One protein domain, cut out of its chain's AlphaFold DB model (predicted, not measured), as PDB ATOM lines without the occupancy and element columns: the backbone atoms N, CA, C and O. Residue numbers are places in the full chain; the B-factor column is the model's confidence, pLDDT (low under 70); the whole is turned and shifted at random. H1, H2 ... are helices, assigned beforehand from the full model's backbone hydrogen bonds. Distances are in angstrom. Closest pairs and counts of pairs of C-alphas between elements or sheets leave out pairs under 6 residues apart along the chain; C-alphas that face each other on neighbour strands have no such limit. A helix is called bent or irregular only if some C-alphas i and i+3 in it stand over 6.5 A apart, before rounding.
ATOM      1  N   HIS A   8      -3.067  -8.673  -3.584       57.47
ATOM      2  CA  HIS A   8      -2.936  -8.602  -2.131       57.47
ATOM      3  C   HIS A   8      -3.096  -7.184  -1.565       57.47
ATOM      4  O   HIS A   8      -3.716  -7.034  -0.512       57.47
ATOM      5  N   MET A   9      -2.604  -6.145  -2.251       58.03
ATOM      6  CA  MET A   9      -2.762  -4.758  -1.795       58.03
ATOM      7  C   MET A   9      -4.215  -4.313  -1.908       58.03
ATOM      8  O   MET A   9      -4.782  -3.834  -0.932       58.03
ATOM      9  N   VAL A  10      -4.853  -4.546  -3.060       62.94
ATOM     10  CA  VAL A  10      -6.260  -4.168  -3.286       62.94
ATOM     11  C   VAL A  10      -7.177  -4.840  -2.264       62.94
ATOM     12  O   VAL A  10      -8.038  -4.195  -1.673       62.94
ATOM     13  N   ARG A  11      -6.933  -6.124  -1.977       66.81
ATOM     14  CA  ARG A  11      -7.672  -6.873  -0.958       66.81
ATOM     15  C   ARG A  11      -7.475  -6.294   0.450       66.81
ATOM     16  O   ARG A  11      -8.446  -6.191   1.192       66.81
ATOM     17  N   LYS A  12      -6.253  -5.876   0.804       72.06
ATOM     18  CA  LYS A  12      -5.952  -5.232   2.093       72.06
ATOM     19  C   LYS A  12      -6.695  -3.901   2.247       72.06
ATOM     20  O   LYS A  12      -7.380  -3.724   3.246       72.06
ATOM     21  N   TYR A  13      -6.633  -3.014   1.252       75.56
ATOM     22  CA  TYR A  13      -7.343  -1.727   1.295       75.56
ATOM     23  C   TYR A  13      -8.862  -1.894   1.349       75.56
ATOM     24  O   TYR A  13      -9.527  -1.151   2.067       75.56
ATOM     25  N   LEU A  14      -9.405  -2.892   0.647       74.19
ATOM     26  CA  LEU A  14     -10.837  -3.170   0.662       74.19
ATOM     27  C   LEU A  14     -11.329  -3.591   2.052       74.19
ATOM     28  O   LEU A  14     -12.345  -3.083   2.520       74.19
ATOM     29  N   TYR A  15     -10.603  -4.484   2.729       78.12
ATOM     30  CA  TYR A  15     -10.953  -4.878   4.094       78.12
ATOM     31  C   TYR A  15     -10.797  -3.725   5.084       78.12
ATOM     32  O   TYR A  15     -11.668  -3.550   5.930       78.12
ATOM     33  N   THR A  16      -9.746  -2.909   4.951       80.94
ATOM     34  CA  THR A  16      -9.565  -1.718   5.792       80.94
ATOM     35  C   THR A  16     -10.720  -0.730   5.627       80.94
ATOM     36  O   THR A  16     -11.219  -0.203   6.616       80.94
ATOM     37  N   LEU A  17     -11.181  -0.504   4.395       81.62
ATOM     38  CA  LEU A  17     -12.267   0.432   4.101       81.62
ATOM     39  C   LEU A  17     -13.628  -0.089   4.585       81.62
ATOM     40  O   LEU A  17     -14.408   0.669   5.155       81.62
ATOM     41  N   LEU A  18     -13.888  -1.390   4.426       80.62
ATOM     42  CA  LEU A  18     -15.105  -2.027   4.935       80.62
ATOM     43  C   LEU A  18     -15.148  -2.004   6.468       80.62
ATOM     44  O   LEU A  18     -16.192  -1.723   7.051       80.62
ATOM     45  N   TRP A  19     -14.006  -2.231   7.120       82.69
ATOM     46  CA  TRP A  19     -13.892  -2.131   8.574       82.69
ATOM     47  C   TRP A  19     -14.113  -0.696   9.061       82.69
ATOM     48  O   TRP A  19     -14.891  -0.480   9.985       82.69
ATOM     49  N   PHE A  20     -13.503   0.291   8.394       86.50
ATOM     50  CA  PHE A  20     -13.704   1.708   8.701       86.50
ATOM     51  C   PHE A  20     -15.172   2.132   8.561       86.50
ATOM     52  O   PHE A  20     -15.671   2.864   9.407       86.50
ATOM     53  N   TYR A  21     -15.879   1.638   7.542       82.94
ATOM     54  CA  TYR A  21     -17.302   1.916   7.335       82.94
ATOM     55  C   TYR A  21     -18.198   1.318   8.429       82.94
ATOM     56  O   TYR A  21     -19.080   1.990   8.956       82.94
ATOM     57  N   VAL A  22     -17.977   0.055   8.808       82.69
ATOM     58  CA  VAL A  22     -18.742  -0.566   9.905       82.69
ATOM     59  C   VAL A  22     -18.455   0.148  11.228       82.69
ATOM     60  O   VAL A  22     -19.373   0.415  12.000       82.69
ATOM     61  N   PHE A  23     -17.192   0.510  11.465       84.81
ATOM     62  CA  PHE A  23     -16.779   1.252  12.651       84.81
ATOM     63  C   PHE A  23     -17.370   2.668  12.695       84.81
ATOM     64  O   PHE A  23     -17.806   3.109  13.757       84.81
ATOM     65  N   SER A  24     -17.446   3.373  11.561       85.69
ATOM     66  CA  SER A  24     -18.056   4.703  11.507       85.69
ATOM     67  C   SER A  24     -19.562   4.656  11.757       85.69
ATOM     68  O   SER A  24     -20.062   5.512  12.476       85.69
ATOM     69  N   ILE A  25     -20.274   3.643  11.245       84.50
ATOM     70  CA  ILE A  25     -21.697   3.430  11.557       84.50
ATOM     71  C   ILE A  25     -21.891   3.166  13.048       84.50
ATOM     72  O   ILE A  25     -22.778   3.758  13.653       84.50
ATOM     73  N   PHE A  26     -21.052   2.319  13.644       83.75
ATOM     74  CA  PHE A  26     -21.118   2.022  15.073       83.75
ATOM     75  C   PHE A  26     -20.902   3.280  15.928       83.75
ATOM     76  O   PHE A  26     -21.689   3.554  16.831       83.75
ATOM     77  N   LEU A  27     -19.885   4.090  15.609       86.06
ATOM     78  CA  LEU A  27     -19.641   5.361  16.298       86.06
ATOM     79  C   LEU A  27     -20.771   6.372  16.092       86.06
ATOM     80  O   LEU A  27     -21.159   7.042  17.044       86.06
ATOM     81  N   LEU A  28     -21.307   6.478  14.874       86.50
ATOM     82  CA  LEU A  28     -22.417   7.377  14.568       86.50
ATOM     83  C   LEU A  28     -23.683   6.968  15.333       86.50
ATOM     84  O   LEU A  28     -24.366   7.833  15.868       86.50
ATOM     85  N   ALA A  29     -23.964   5.666  15.425       84.25
ATOM     86  CA  ALA A  29     -25.086   5.138  16.196       84.25
ATOM     87  C   ALA A  29     -24.931   5.437  17.696       84.25
ATOM     88  O   ALA A  29     -25.898   5.843  18.328       84.25
ATOM     89  N   ILE A  30     -23.719   5.312  18.252       83.88
ATOM     90  CA  ILE A  30     -23.441   5.704  19.644       83.88
ATOM     91  C   ILE A  30     -23.640   7.212  19.838       83.88
ATOM     92  O   ILE A  30     -24.336   7.619  20.762       83.88
ATOM     93  N   ALA A  31     -23.049   8.045  18.981       85.44
ATOM     94  CA  ALA A  31     -23.157   9.499  19.100       85.44
ATOM     95  C   ALA A  31     -24.613   9.978  18.967       85.44
ATOM     96  O   ALA A  31     -25.045  10.879  19.685       85.44
ATOM     97  N   TRP A  32     -25.379   9.349  18.072       84.25
ATOM     98  CA  TRP A  32     -26.806   9.600  17.928       84.25
ATOM     99  C   TRP A  32     -27.563   9.267  19.214       84.25
ATOM    100  O   TRP A  32     -28.169  10.157  19.804       84.25
ATOM    101  N   GLU A  33     -27.461   8.018  19.670       82.69
ATOM    102  CA  GLU A  33     -28.230   7.502  20.803       82.69
ATOM    103  C   GLU A  33     -27.830   8.106  22.146       82.69
ATOM    104  O   GLU A  33     -28.656   8.143  23.041       82.69
ATOM    105  N   PHE A  34     -26.590   8.544  22.355       80.44
ATOM    106  CA  PHE A  34     -26.152   8.999  23.683       80.44
ATOM    107  C   PHE A  34     -25.993  10.516  23.808       80.44
ATOM    108  O   PHE A  34     -26.024  11.023  24.928       80.44
ATOM    109  N   GLU A  35     -25.861  11.253  22.702       81.25
ATOM    110  CA  GLU A  35     -25.641  12.705  22.749       81.25
ATOM    111  C   GLU A  35     -26.642  13.488  21.890       81.25
ATOM    112  O   GLU A  35     -27.276  14.427  22.377       81.25
ATOM    113  N   LEU A  36     -26.815  13.113  20.620       82.06
ATOM    114  CA  LEU A  36     -27.501  13.964  19.640       82.06
ATOM    115  C   LEU A  36     -29.026  13.837  19.650       82.06
ATOM    116  O   LEU A  36     -29.702  14.817  19.339       82.06
ATOM    117  N   GLU A  37     -29.578  12.674  20.003       80.81
ATOM    118  CA  GLU A  37     -31.025  12.428  19.990       80.81
ATOM    119  C   GLU A  37     -31.776  13.441  20.865       80.81
ATOM    120  O   GLU A  37     -32.711  14.097  20.403       80.81
ATOM    121  N   SER A  38     -31.316  13.634  22.104       77.75
ATOM    122  CA  SER A  38     -31.936  14.566  23.054       77.75
ATOM    123  C   SER A  38     -31.933  16.009  22.537       77.75
ATOM    124  O   SER A  38     -32.947  16.708  22.597       77.75
ATOM    125  N   VAL A  39     -30.810  16.440  21.954       81.69
ATOM    126  CA  VAL A  39     -30.641  17.773  21.368       81.69
ATOM    127  C   VAL A  39     -31.565  17.950  20.163       81.69
ATOM    128  O   VAL A  39     -32.208  18.991  20.027       81.69
ATOM    129  N   ALA A  40     -31.672  16.931  19.308       81.12
ATOM    130  CA  ALA A  40     -32.531  16.954  18.132       81.12
ATOM    131  C   ALA A  40     -34.022  17.013  18.501       81.12
ATOM    132  O   ALA A  40     -34.767  17.789  17.901       81.12
ATOM    133  N   MET A  41     -34.461  16.246  19.504       80.12
ATOM    134  CA  MET A  41     -35.858  16.243  19.954       80.12
ATOM    135  C   MET A  41     -36.270  17.590  20.549       80.12
ATOM    136  O   MET A  41     -37.320  18.125  20.186       80.12
ATOM    137  N   VAL A  42     -35.402  18.193  21.371       81.25
ATOM    138  CA  VAL A  42     -35.615  19.548  21.907       81.25
ATOM    139  C   VAL A  42     -35.668  20.582  20.781       81.25
ATOM    140  O   VAL A  42     -36.569  21.419  20.764       81.25
ATOM    141  N   ALA A  43     -34.752  20.510  19.811       82.81
ATOM    142  CA  ALA A  43     -34.728  21.431  18.675       82.81
ATOM    143  C   ALA A  43     -35.986  21.333  17.790       82.81
ATOM    144  O   ALA A  43     -36.407  22.334  17.212       82.81
ATOM    145  N   MET A  44     -36.599  20.150  17.698       82.00
ATOM    146  CA  MET A  44     -37.835  19.914  16.940       82.00
ATOM    147  C   MET A  44     -39.119  20.139  17.756       82.00
ATOM    148  O   MET A  44     -40.213  20.020  17.206       82.00
ATOM    149  N   GLY A  45     -39.012  20.470  19.049       77.75
ATOM    150  CA  GLY A  45     -40.165  20.670  19.932       77.75
ATOM    151  C   GLY A  45     -40.954  19.388  20.223       77.75
ATOM    152  O   GLY A  45     -42.141  19.460  20.542       77.75
ATOM    153  N   LEU A  46     -40.317  18.223  20.085       77.25
ATOM    154  CA  LEU A  46     -40.919  16.925  20.374       77.25
ATOM    155  C   LEU A  46     -40.693  16.546  21.848       77.25
ATOM    156  O   LEU A  46     -39.652  16.887  22.416       77.25
ATOM    157  N   PRO A  47     -41.644  15.841  22.486       71.88
ATOM    158  CA  PRO A  47     -41.454  15.337  23.841       71.88
ATOM    159  C   PRO A  47     -40.317  14.307  23.865       71.88
ATOM    160  O   PRO A  47     -40.283  13.400  23.036       71.88
ATOM    161  N   TYR A  48     -39.400  14.452  24.823       70.62
ATOM    162  CA  TYR A  48     -38.273  13.545  25.026       70.62
ATOM    163  C   TYR A  48     -38.298  13.016  26.456       70.62
ATOM    164  O   TYR A  48     -38.275  13.800  27.407       70.62
ATOM    165  N   ASP A  49     -38.362  11.695  26.590       66.88
ATOM    166  CA  ASP A  49     -38.343  11.010  27.877       66.88
ATOM    167  C   ASP A  49     -36.905  10.586  28.211       66.88
ATOM    168  O   ASP A  49     -36.253   9.883  27.437       66.88
ATOM    169  N   GLN A  50     -36.387  11.061  29.344       63.75
ATOM    170  CA  GLN A  50     -35.020  10.769  29.778       63.75
ATOM    171  C   GLN A  50     -34.897   9.400  30.464       63.75
ATOM    172  O   GLN A  50     -33.777   8.904  30.583       63.75
ATOM    173  N   ASP A  51     -36.013   8.759  30.834       60.72
ATOM    174  CA  ASP A  51     -36.039   7.494  31.587       60.72
ATOM    175  C   ASP A  51     -35.844   6.238  30.713       60.72
ATOM    176  O   ASP A  51     -36.106   5.109  31.133       60.72
ATOM    177  N   PHE A  52     -35.332   6.402  29.493       65.31
ATOM    178  CA  PHE A  52     -34.963   5.282  28.630       65.31
ATOM    179  C   PHE A  52     -33.802   4.477  29.238       65.31
ATOM    180  O   PHE A  52     -32.685   4.984  29.378       65.31
ATOM    181  N   GLU A  53     -34.039   3.202  29.570       72.00
ATOM    182  CA  GLU A  53     -33.018   2.332  30.159       72.00
ATOM    183  C   GLU A  53     -31.798   2.196  29.230       72.00
ATOM    184  O   GLU A  53     -31.920   1.907  28.038       72.00
ATOM    185  N   ASN A  54     -30.587   2.310  29.791       75.19
ATOM    186  CA  ASN A  54     -29.321   2.158  29.053       75.19
ATOM    187  C   ASN A  54     -29.259   0.872  28.201       75.19
ATOM    188  O   ASN A  54     -28.599   0.843  27.162       75.19
ATOM    189  N   ALA A  55     -29.943  -0.195  28.625       75.75
ATOM    190  CA  ALA A  55     -30.026  -1.455  27.893       75.75
ATOM    191  C   ALA A  55     -30.723  -1.316  26.524       75.75
ATOM    192  O   ALA A  55     -30.342  -1.994  25.568       75.75
ATOM    193  N   GLU A  56     -31.710  -0.428  26.400       78.75
ATOM    194  CA  GLU A  56     -32.462  -0.237  25.158       78.75
ATOM    195  C   GLU A  56     -31.664   0.546  24.111       78.75
ATOM    196  O   GLU A  56     -31.645   0.145  22.944       78.75
ATOM    197  N   ARG A  57     -30.905   1.565  24.537       81.38
ATOM    198  CA  ARG A  57     -29.963   2.306  23.674       81.38
ATOM    199  C   ARG A  57     -28.893   1.374  23.095       81.38
ATOM    200  O   ARG A  57     -28.658   1.337  21.887       81.38
ATOM    201  N   TRP A  58     -28.301   0.516  23.932       79.38
ATOM    202  CA  TRP A  58     -27.344  -0.500  23.465       79.38
ATOM    203  C   TRP A  58     -27.972  -1.512  22.498       79.38
ATOM    204  O   TRP A  58     -27.327  -1.911  21.525       79.38
ATOM    205  N   ARG A  59     -29.236  -1.905  22.710       83.56
ATOM    206  CA  ARG A  59     -29.973  -2.784  21.787       83.56
ATOM    207  C   ARG A  59     -30.141  -2.136  20.409       83.56
ATOM    208  O   ARG A  59     -29.958  -2.826  19.402       83.56
ATOM    209  N   PHE A  60     -30.424  -0.836  20.336       83.69
ATOM    210  CA  PHE A  60     -30.500  -0.111  19.065       83.69
ATOM    211  C   PHE A  60     -29.143  -0.043  18.350       83.69
ATOM    212  O   PHE A  60     -29.042  -0.406  17.174       83.69
ATOM    213  N   VAL A  61     -28.073   0.336  19.057       82.94
ATOM    214  CA  VAL A  61     -26.715   0.407  18.486       82.94
ATOM    215  C   VAL A  61     -26.278  -0.948  17.914       82.94
ATOM    216  O   VAL A  61     -25.767  -1.027  16.795       82.94
ATOM    217  N   LEU A  62     -26.514  -2.041  18.646       83.00
ATOM    218  CA  LEU A  62     -26.125  -3.385  18.207       83.00
ATOM    219  C   LEU A  62     -26.948  -3.874  17.010       83.00
ATOM    220  O   LEU A  62     -26.388  -4.439  16.068       83.00
ATOM    221  N   THR A  63     -28.265  -3.652  17.017       84.62
ATOM    222  CA  THR A  63     -29.144  -4.096  15.922       84.62
ATOM    223  C   THR A  63     -28.907  -3.303  14.640       84.62
ATOM    224  O   THR A  63     -28.758  -3.909  13.580       84.62
ATOM    225  N   SER A  64     -28.774  -1.976  14.719       84.50
ATOM    226  CA  SER A  64     -28.455  -1.118  13.568       84.50
ATOM    227  C   SER A  64     -27.092  -1.455  12.953       84.50
ATOM    228  O   SER A  64     -26.983  -1.610  11.734       84.50
ATOM    229  N   THR A  65     -26.072  -1.686  13.782       85.00
ATOM    230  CA  THR A  65     -24.749  -2.137  13.321       85.00
ATOM    231  C   THR A  65     -24.823  -3.528  12.681       85.00
ATOM    232  O   THR A  65     -24.230  -3.761  11.626       85.00
ATOM    233  N   GLY A  66     -25.601  -4.450  13.257       85.12
ATOM    234  CA  GLY A  66     -25.850  -5.776  12.682       85.12
ATOM    235  C   GLY A  66     -26.525  -5.716  11.306       85.12
ATOM    236  O   GLY A  66     -26.072  -6.374  10.366       85.12
ATOM    237  N   PHE A  67     -27.556  -4.878  11.148       88.12
ATOM    238  CA  PHE A  67     -28.204  -4.637   9.856       88.12
ATOM    239  C   PHE A  67     -27.255  -3.997   8.841       88.12
ATOM    240  O   PHE A  67     -27.258  -4.392   7.675       88.12
ATOM    241  N   ALA A  68     -26.392  -3.073   9.270       84.19
ATOM    242  CA  ALA A  68     -25.382  -2.478   8.403       84.19
ATOM    243  C   ALA A  68     -24.396  -3.530   7.866       84.19
ATOM    244  O   ALA A  68     -24.121  -3.558   6.664       84.19
ATOM    245  N   VAL A  69     -23.929  -4.452   8.714       87.06
ATOM    246  CA  VAL A  69     -23.063  -5.568   8.293       87.06
ATOM    247  C   VAL A  69     -23.784  -6.488   7.303       87.06
ATOM    248  O   VAL A  69     -23.224  -6.817   6.256       87.06
ATOM    249  N   LEU A  70     -25.038  -6.858   7.582       89.69
ATOM    250  CA  LEU A  70     -25.857  -7.672   6.675       89.69
ATOM    251  C   LEU A  70     -26.067  -6.982   5.318       89.69
ATOM    252  O   LEU A  70     -25.932  -7.620   4.273       89.69
ATOM    253  N   SER A  71     -26.321  -5.670   5.321       87.56
ATOM    254  CA  SER A  71     -26.518  -4.879   4.102       87.56
ATOM    255  C   SER A  71     -25.278  -4.847   3.201       87.56
ATOM    256  O   SER A  71     -25.410  -4.717   1.985       87.56
ATOM    257  N   MET A  72     -24.079  -5.039   3.767       87.81
ATOM    258  CA  MET A  72     -22.807  -5.041   3.035       87.81
ATOM    259  C   MET A  72     -22.482  -6.367   2.342       87.81
ATOM    260  O   MET A  72     -21.614  -6.395   1.466       87.81
ATOM    261  N   VAL A  73     -23.193  -7.455   2.650       87.81
ATOM    262  CA  VAL A  73     -22.941  -8.773   2.041       87.81
ATOM    263  C   VAL A  73     -23.133  -8.728   0.521       87.81
ATOM    264  O   VAL A  73     -22.257  -9.167  -0.228       87.81
ATOM    265  N   ILE A  74     -24.245  -8.159   0.047       89.19
ATOM    266  CA  ILE A  74     -24.557  -8.076  -1.389       89.19
ATOM    267  C   ILE A  74     -23.573  -7.146  -2.129       89.19
ATOM    268  O   ILE A  74     -22.967  -7.609  -3.103       89.19
ATOM    269  N   PRO A  75     -23.330  -5.890  -1.686       88.25
ATOM    270  CA  PRO A  75     -22.307  -5.019  -2.265       88.25
ATOM    271  C   PRO A  75     -20.926  -5.671  -2.320       88.25
ATOM    272  O   PRO A  75     -20.247  -5.585  -3.342       88.25
ATOM    273  N   PHE A  76     -20.524  -6.383  -1.263       86.06
ATOM    274  CA  PHE A  76     -19.237  -7.071  -1.225       86.06
ATOM    275  C   PHE A  76     -19.145  -8.190  -2.271       86.06
ATOM    276  O   PHE A  76     -18.139  -8.294  -2.978       86.06
ATOM    277  N   ILE A  77     -20.194  -9.008  -2.423       88.00
ATOM    278  CA  ILE A  77     -20.247 -10.062  -3.448       88.00
ATOM    279  C   ILE A  77     -20.182  -9.458  -4.858       88.00
ATOM    280  O   ILE A  77     -19.419  -9.948  -5.694       88.00
ATOM    281  N   LEU A  78     -20.946  -8.393  -5.126       87.38
ATOM    282  CA  LEU A  78     -20.943  -7.700  -6.418       87.38
ATOM    283  C   LEU A  78     -19.571  -7.101  -6.735       87.38
ATOM    284  O   LEU A  78     -19.044  -7.319  -7.826       87.38
ATOM    285  N   LEU A  79     -18.962  -6.416  -5.767       86.31
ATOM    286  CA  LEU A  79     -17.643  -5.813  -5.921       86.31
ATOM    287  C   LEU A  79     -16.567  -6.873  -6.166       86.31
ATOM    288  O   LEU A  79     -15.738  -6.717  -7.062       86.31
ATOM    289  N   LYS A  80     -16.613  -7.993  -5.436       82.75
ATOM    290  CA  LYS A  80     -15.708  -9.126  -5.658       82.75
ATOM    291  C   LYS A  80     -15.856  -9.690  -7.074       82.75
ATOM    292  O   LYS A  80     -14.844  -9.902  -7.739       82.75
ATOM    293  N   ARG A  81     -17.091  -9.892  -7.556       86.75
ATOM    294  CA  ARG A  81     -17.359 -10.359  -8.930       86.75
ATOM    295  C   ARG A  81     -16.848  -9.374  -9.980       86.75
ATOM    296  O   ARG A  81     -16.251  -9.803 -10.963       86.75
ATOM    297  N   LEU A  82     -17.051  -8.073  -9.773       87.56
ATOM    298  CA  LEU A  82     -16.563  -7.030 -10.676       87.56
ATOM    299  C   LEU A  82     -15.033  -7.030 -10.748       87.56
ATOM    300  O   LEU A  82     -14.479  -7.026 -11.842       87.56
ATOM    301  N   MET A  83     -14.351  -7.102  -9.600       83.75
ATOM    302  CA  MET A  83     -12.889  -7.174  -9.578       83.75
ATOM    303  C   MET A  83     -12.360  -8.429 -10.276       83.75
ATOM    304  O   MET A  83     -11.380  -8.344 -11.007       83.75
ATOM    305  N   GLN A  84     -13.005  -9.583 -10.077       83.06
ATOM    306  CA  GLN A  84     -12.625 -10.820 -10.764       83.06
ATOM    307  C   GLN A  84     -12.777 -10.690 -12.284       83.06
ATOM    308  O   GLN A  84     -11.866 -11.070 -13.014       83.06
ATOM    309  N   ARG A  85     -13.884 -10.103 -12.759       86.56
ATOM    310  CA  ARG A  85     -14.097  -9.838 -14.190       86.56
ATOM    311  C   ARG A  85     -13.052  -8.882 -14.756       86.56
ATOM    312  O   ARG A  85     -12.445  -9.204 -15.766       86.56
ATOM    313  N   LEU A  86     -12.807  -7.756 -14.084       85.94
ATOM    314  CA  LEU A  86     -11.797  -6.782 -14.508       85.94
ATOM    315  C   LEU A  86     -10.403  -7.400 -14.579       85.94
ATOM    316  O   LEU A  86      -9.658  -7.116 -15.509       85.94
ATOM    317  N   HIS A  87     -10.055  -8.246 -13.611       82.25
ATOM    318  CA  HIS A  87      -8.762  -8.912 -13.607       82.25
ATOM    319  C   HIS A  87      -8.621  -9.904 -14.766       82.25
ATOM    320  O   HIS A  87      -7.595  -9.886 -15.437       82.25
ATOM    321  N   SER A  88      -9.654 -10.713 -15.034       84.25
ATOM    322  CA  SER A  88      -9.670 -11.610 -16.197       84.25
ATOM    323  C   SER A  88      -9.522 -10.818 -17.491       84.25
ATOM    324  O   SER A  88      -8.569 -11.038 -18.220       84.25
ATOM    325  N   SER A  89     -10.371  -9.808 -17.713       86.69
ATOM    326  CA  SER A  89     -10.329  -8.998 -18.935       86.69
ATOM    327  C   SER A  89      -9.003  -8.262 -19.125       86.69
ATOM    328  O   SER A  89      -8.559  -8.085 -20.253       86.69
ATOM    329  N   TYR A  90      -8.361  -7.821 -18.039       83.56
ATOM    330  CA  TYR A  90      -7.034  -7.214 -18.109       83.56
ATOM    331  C   TYR A  90      -5.962  -8.225 -18.536       83.56
ATOM    332  O   TYR A  90      -5.119  -7.895 -19.367       83.56
ATOM    333  N   ASN A  91      -6.000  -9.447 -18.000       84.25
ATOM    334  CA  ASN A  91      -5.068 -10.501 -18.397       84.25
ATOM    335  C   ASN A  91      -5.306 -10.933 -19.852       84.25
ATOM    336  O   ASN A  91      -4.345 -11.012 -20.608       84.25
ATOM    337  N   ASP A  92      -6.566 -11.099 -20.261       87.19
ATOM    338  CA  ASP A  92      -6.943 -11.433 -21.640       87.19
ATOM    339  C   ASP A  92      -6.455 -10.352 -22.622       87.19
ATOM    340  O   ASP A  92      -5.946 -10.652 -23.702       87.19
ATOM    341  N   LEU A  93      -6.562  -9.072 -22.236       85.06
ATOM    342  CA  LEU A  93      -6.054  -7.951 -23.029       85.06
ATOM    343  C   LEU A  93      -4.529  -7.997 -23.165       85.06
ATOM    344  O   LEU A  93      -4.013  -7.792 -24.259       85.06
ATOM    345  N   LEU A  94      -3.810  -8.259 -22.069       84.62
ATOM    346  CA  LEU A  94      -2.353  -8.381 -22.098       84.62
ATOM    347  C   LEU A  94      -1.894  -9.551 -22.970       84.62
ATOM    348  O   LEU A  94      -0.949  -9.399 -23.740       84.62
ATOM    349  N   GLU A  95      -2.561 -10.699 -22.873       82.56
ATOM    350  CA  GLU A  95      -2.266 -11.873 -23.693       82.56
ATOM    351  C   GLU A  95      -2.551 -11.599 -25.173       82.56
ATOM    352  O   GLU A  95      -1.704 -11.856 -26.028       82.56
ATOM    353  N   SER A  96      -3.693 -10.976 -25.480       79.94
ATOM    354  CA  SER A  96      -4.041 -10.555 -26.839       79.94
ATOM    355  C   SER A  96      -3.043  -9.542 -27.401       79.94
ATOM    356  O   SER A  96      -2.670  -9.633 -28.572       79.94
ATOM    357  N   GLN A  97      -2.562  -8.606 -26.580       79.75
ATOM    358  CA  GLN A  97      -1.557  -7.629 -26.984       79.75
ATOM    359  C   GLN A  97      -0.207  -8.299 -27.263       79.75
ATOM    360  O   GLN A  97       0.382  -8.045 -28.311       79.75
ATOM    361  N   ALA A  98       0.253  -9.190 -26.380       74.25
ATOM    362  CA  ALA A  98       1.495  -9.936 -26.571       74.25
ATOM    363  C   ALA A  98       1.433 -10.843 -27.811       74.25
ATOM    364  O   ALA A  98       2.384 -10.890 -28.591       74.25
ATOM    365  N   LEU A  99       0.301 -11.516 -28.037       73.12
ATOM    366  CA  LEU A  99       0.068 -12.321 -29.234       73.12
ATOM    367  C   LEU A  99       0.049 -11.451 -30.495       73.12
ATOM    368  O   LEU A  99       0.688 -11.799 -31.482       73.12
ATOM    369  N   SER A 100      -0.638 -10.306 -30.458       74.56
ATOM    370  CA  SER A 100      -0.699  -9.366 -31.584       74.56
ATOM    371  C   SER A 100       0.682  -8.817 -31.928       74.56
ATOM    372  O   SER A 100       1.035  -8.730 -33.099       74.56
ATOM    373  N   GLU A 101       1.489  -8.483 -30.922       74.12
ATOM    374  CA  GLU A 101       2.856  -8.007 -31.118       74.12
ATOM    375  C   GLU A 101       3.781  -9.120 -31.632       74.12
ATOM    376  O   GLU A 101       4.579  -8.886 -32.540       74.12
ATOM    377  N   SER A 102       3.626 -10.346 -31.125       68.00
ATOM    378  CA  SER A 102       4.347 -11.523 -31.617       68.00
ATOM    379  C   SER A 102       4.014 -11.814 -33.085       68.00
ATOM    380  O   SER A 102       4.921 -11.862 -33.910       68.00
ATOM    381  N   LEU A 103       2.729 -11.886 -33.454       73.06
ATOM    382  CA  LEU A 103       2.272 -12.086 -34.838       73.06
ATOM    383  C   LEU A 103       2.672 -10.931 -35.758       73.06
ATOM    384  O   LEU A 103       2.986 -11.131 -36.932       73.06
ATOM    385  N   ALA A 104       2.698  -9.706 -35.230       79.75
ATOM    386  CA  ALA A 104       3.163  -8.559 -35.987       79.75
ATOM    387  C   ALA A 104       4.649  -8.679 -36.329       79.75
ATOM    388  O   ALA A 104       5.068  -8.095 -37.332       79.75
ATOM    389  N   ARG A 105       5.456  -9.395 -35.533       90.25
ATOM    390  CA  ARG A 105       6.921  -9.413 -35.663       90.25
ATOM    391  C   ARG A 105       7.514 -10.718 -36.182       90.25
ATOM    392  O   ARG A 105       8.547 -10.677 -36.851       90.25
TER     393      ARG A 105
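What this domain is: This is residues 8 to 105 of the 318 residues of the protein "GGDEF domain-containing protein" of Pseudomonas syringae Cit 7 (UniProt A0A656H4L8). What is the shape? It is a thin helical hairpin, H1 beside H2a, the first arm of bent H2, with residues 84 to 105 of H2 sticking out. How large? The 98 printed residues, with two named helices, H1 then H2, are of class all helix. The whole is extended, radius of gyration of the C-alphas 23.8 A, spans 81 by 25 by 20 A.

How they stand to each other: Is H2 straight? H2, residues 54 to 105, one helix by its hydrogen bonds, is bent: C-alphas 71 and 74 are 6.6 A apart. Its arms, H2a, residues 54 to 71, and H2b, residues 74 to 105, have a shallow tilt of 28 degrees. And H1? H1, residues 8 to 43, is irregular, C-alphas 34 and 37 being 7.0 A apart, with a kink of 53 degrees near residue 36. Its residues 22 to 34 alone touch H2a, in a hairpin, opposite ways at a steep tilt of 37 degrees, only just steep; the closest C-alphas, Ala 29 and Val 61, are 5.5 A apart. H1 and H2b are near each other. Are the backbones in range? Every O i to N i+4 pair is within hydrogen-bond range in H2a and H2b, 29 of 32 in H1.

Where its parts are: Where is H2? H2a measures 26.1 A and H2b 46.6 A, ending at C-alpha 105 (6.921, -9.413, -35.663). Where is H1? It begins at C-alpha 8 (-2.936, -8.602, -2.131) and measures 48.4 A.

The domain as a whole: What lies farthest apart? The C-alphas of Asp 51 and Arg 105, 81.6 A. Is it unbroken? The printed part has no cut; H1 to H2 is a short link. Where is confidence low? pLDDT is under 70 at residues 8 to 11, 49 to 52 and 102.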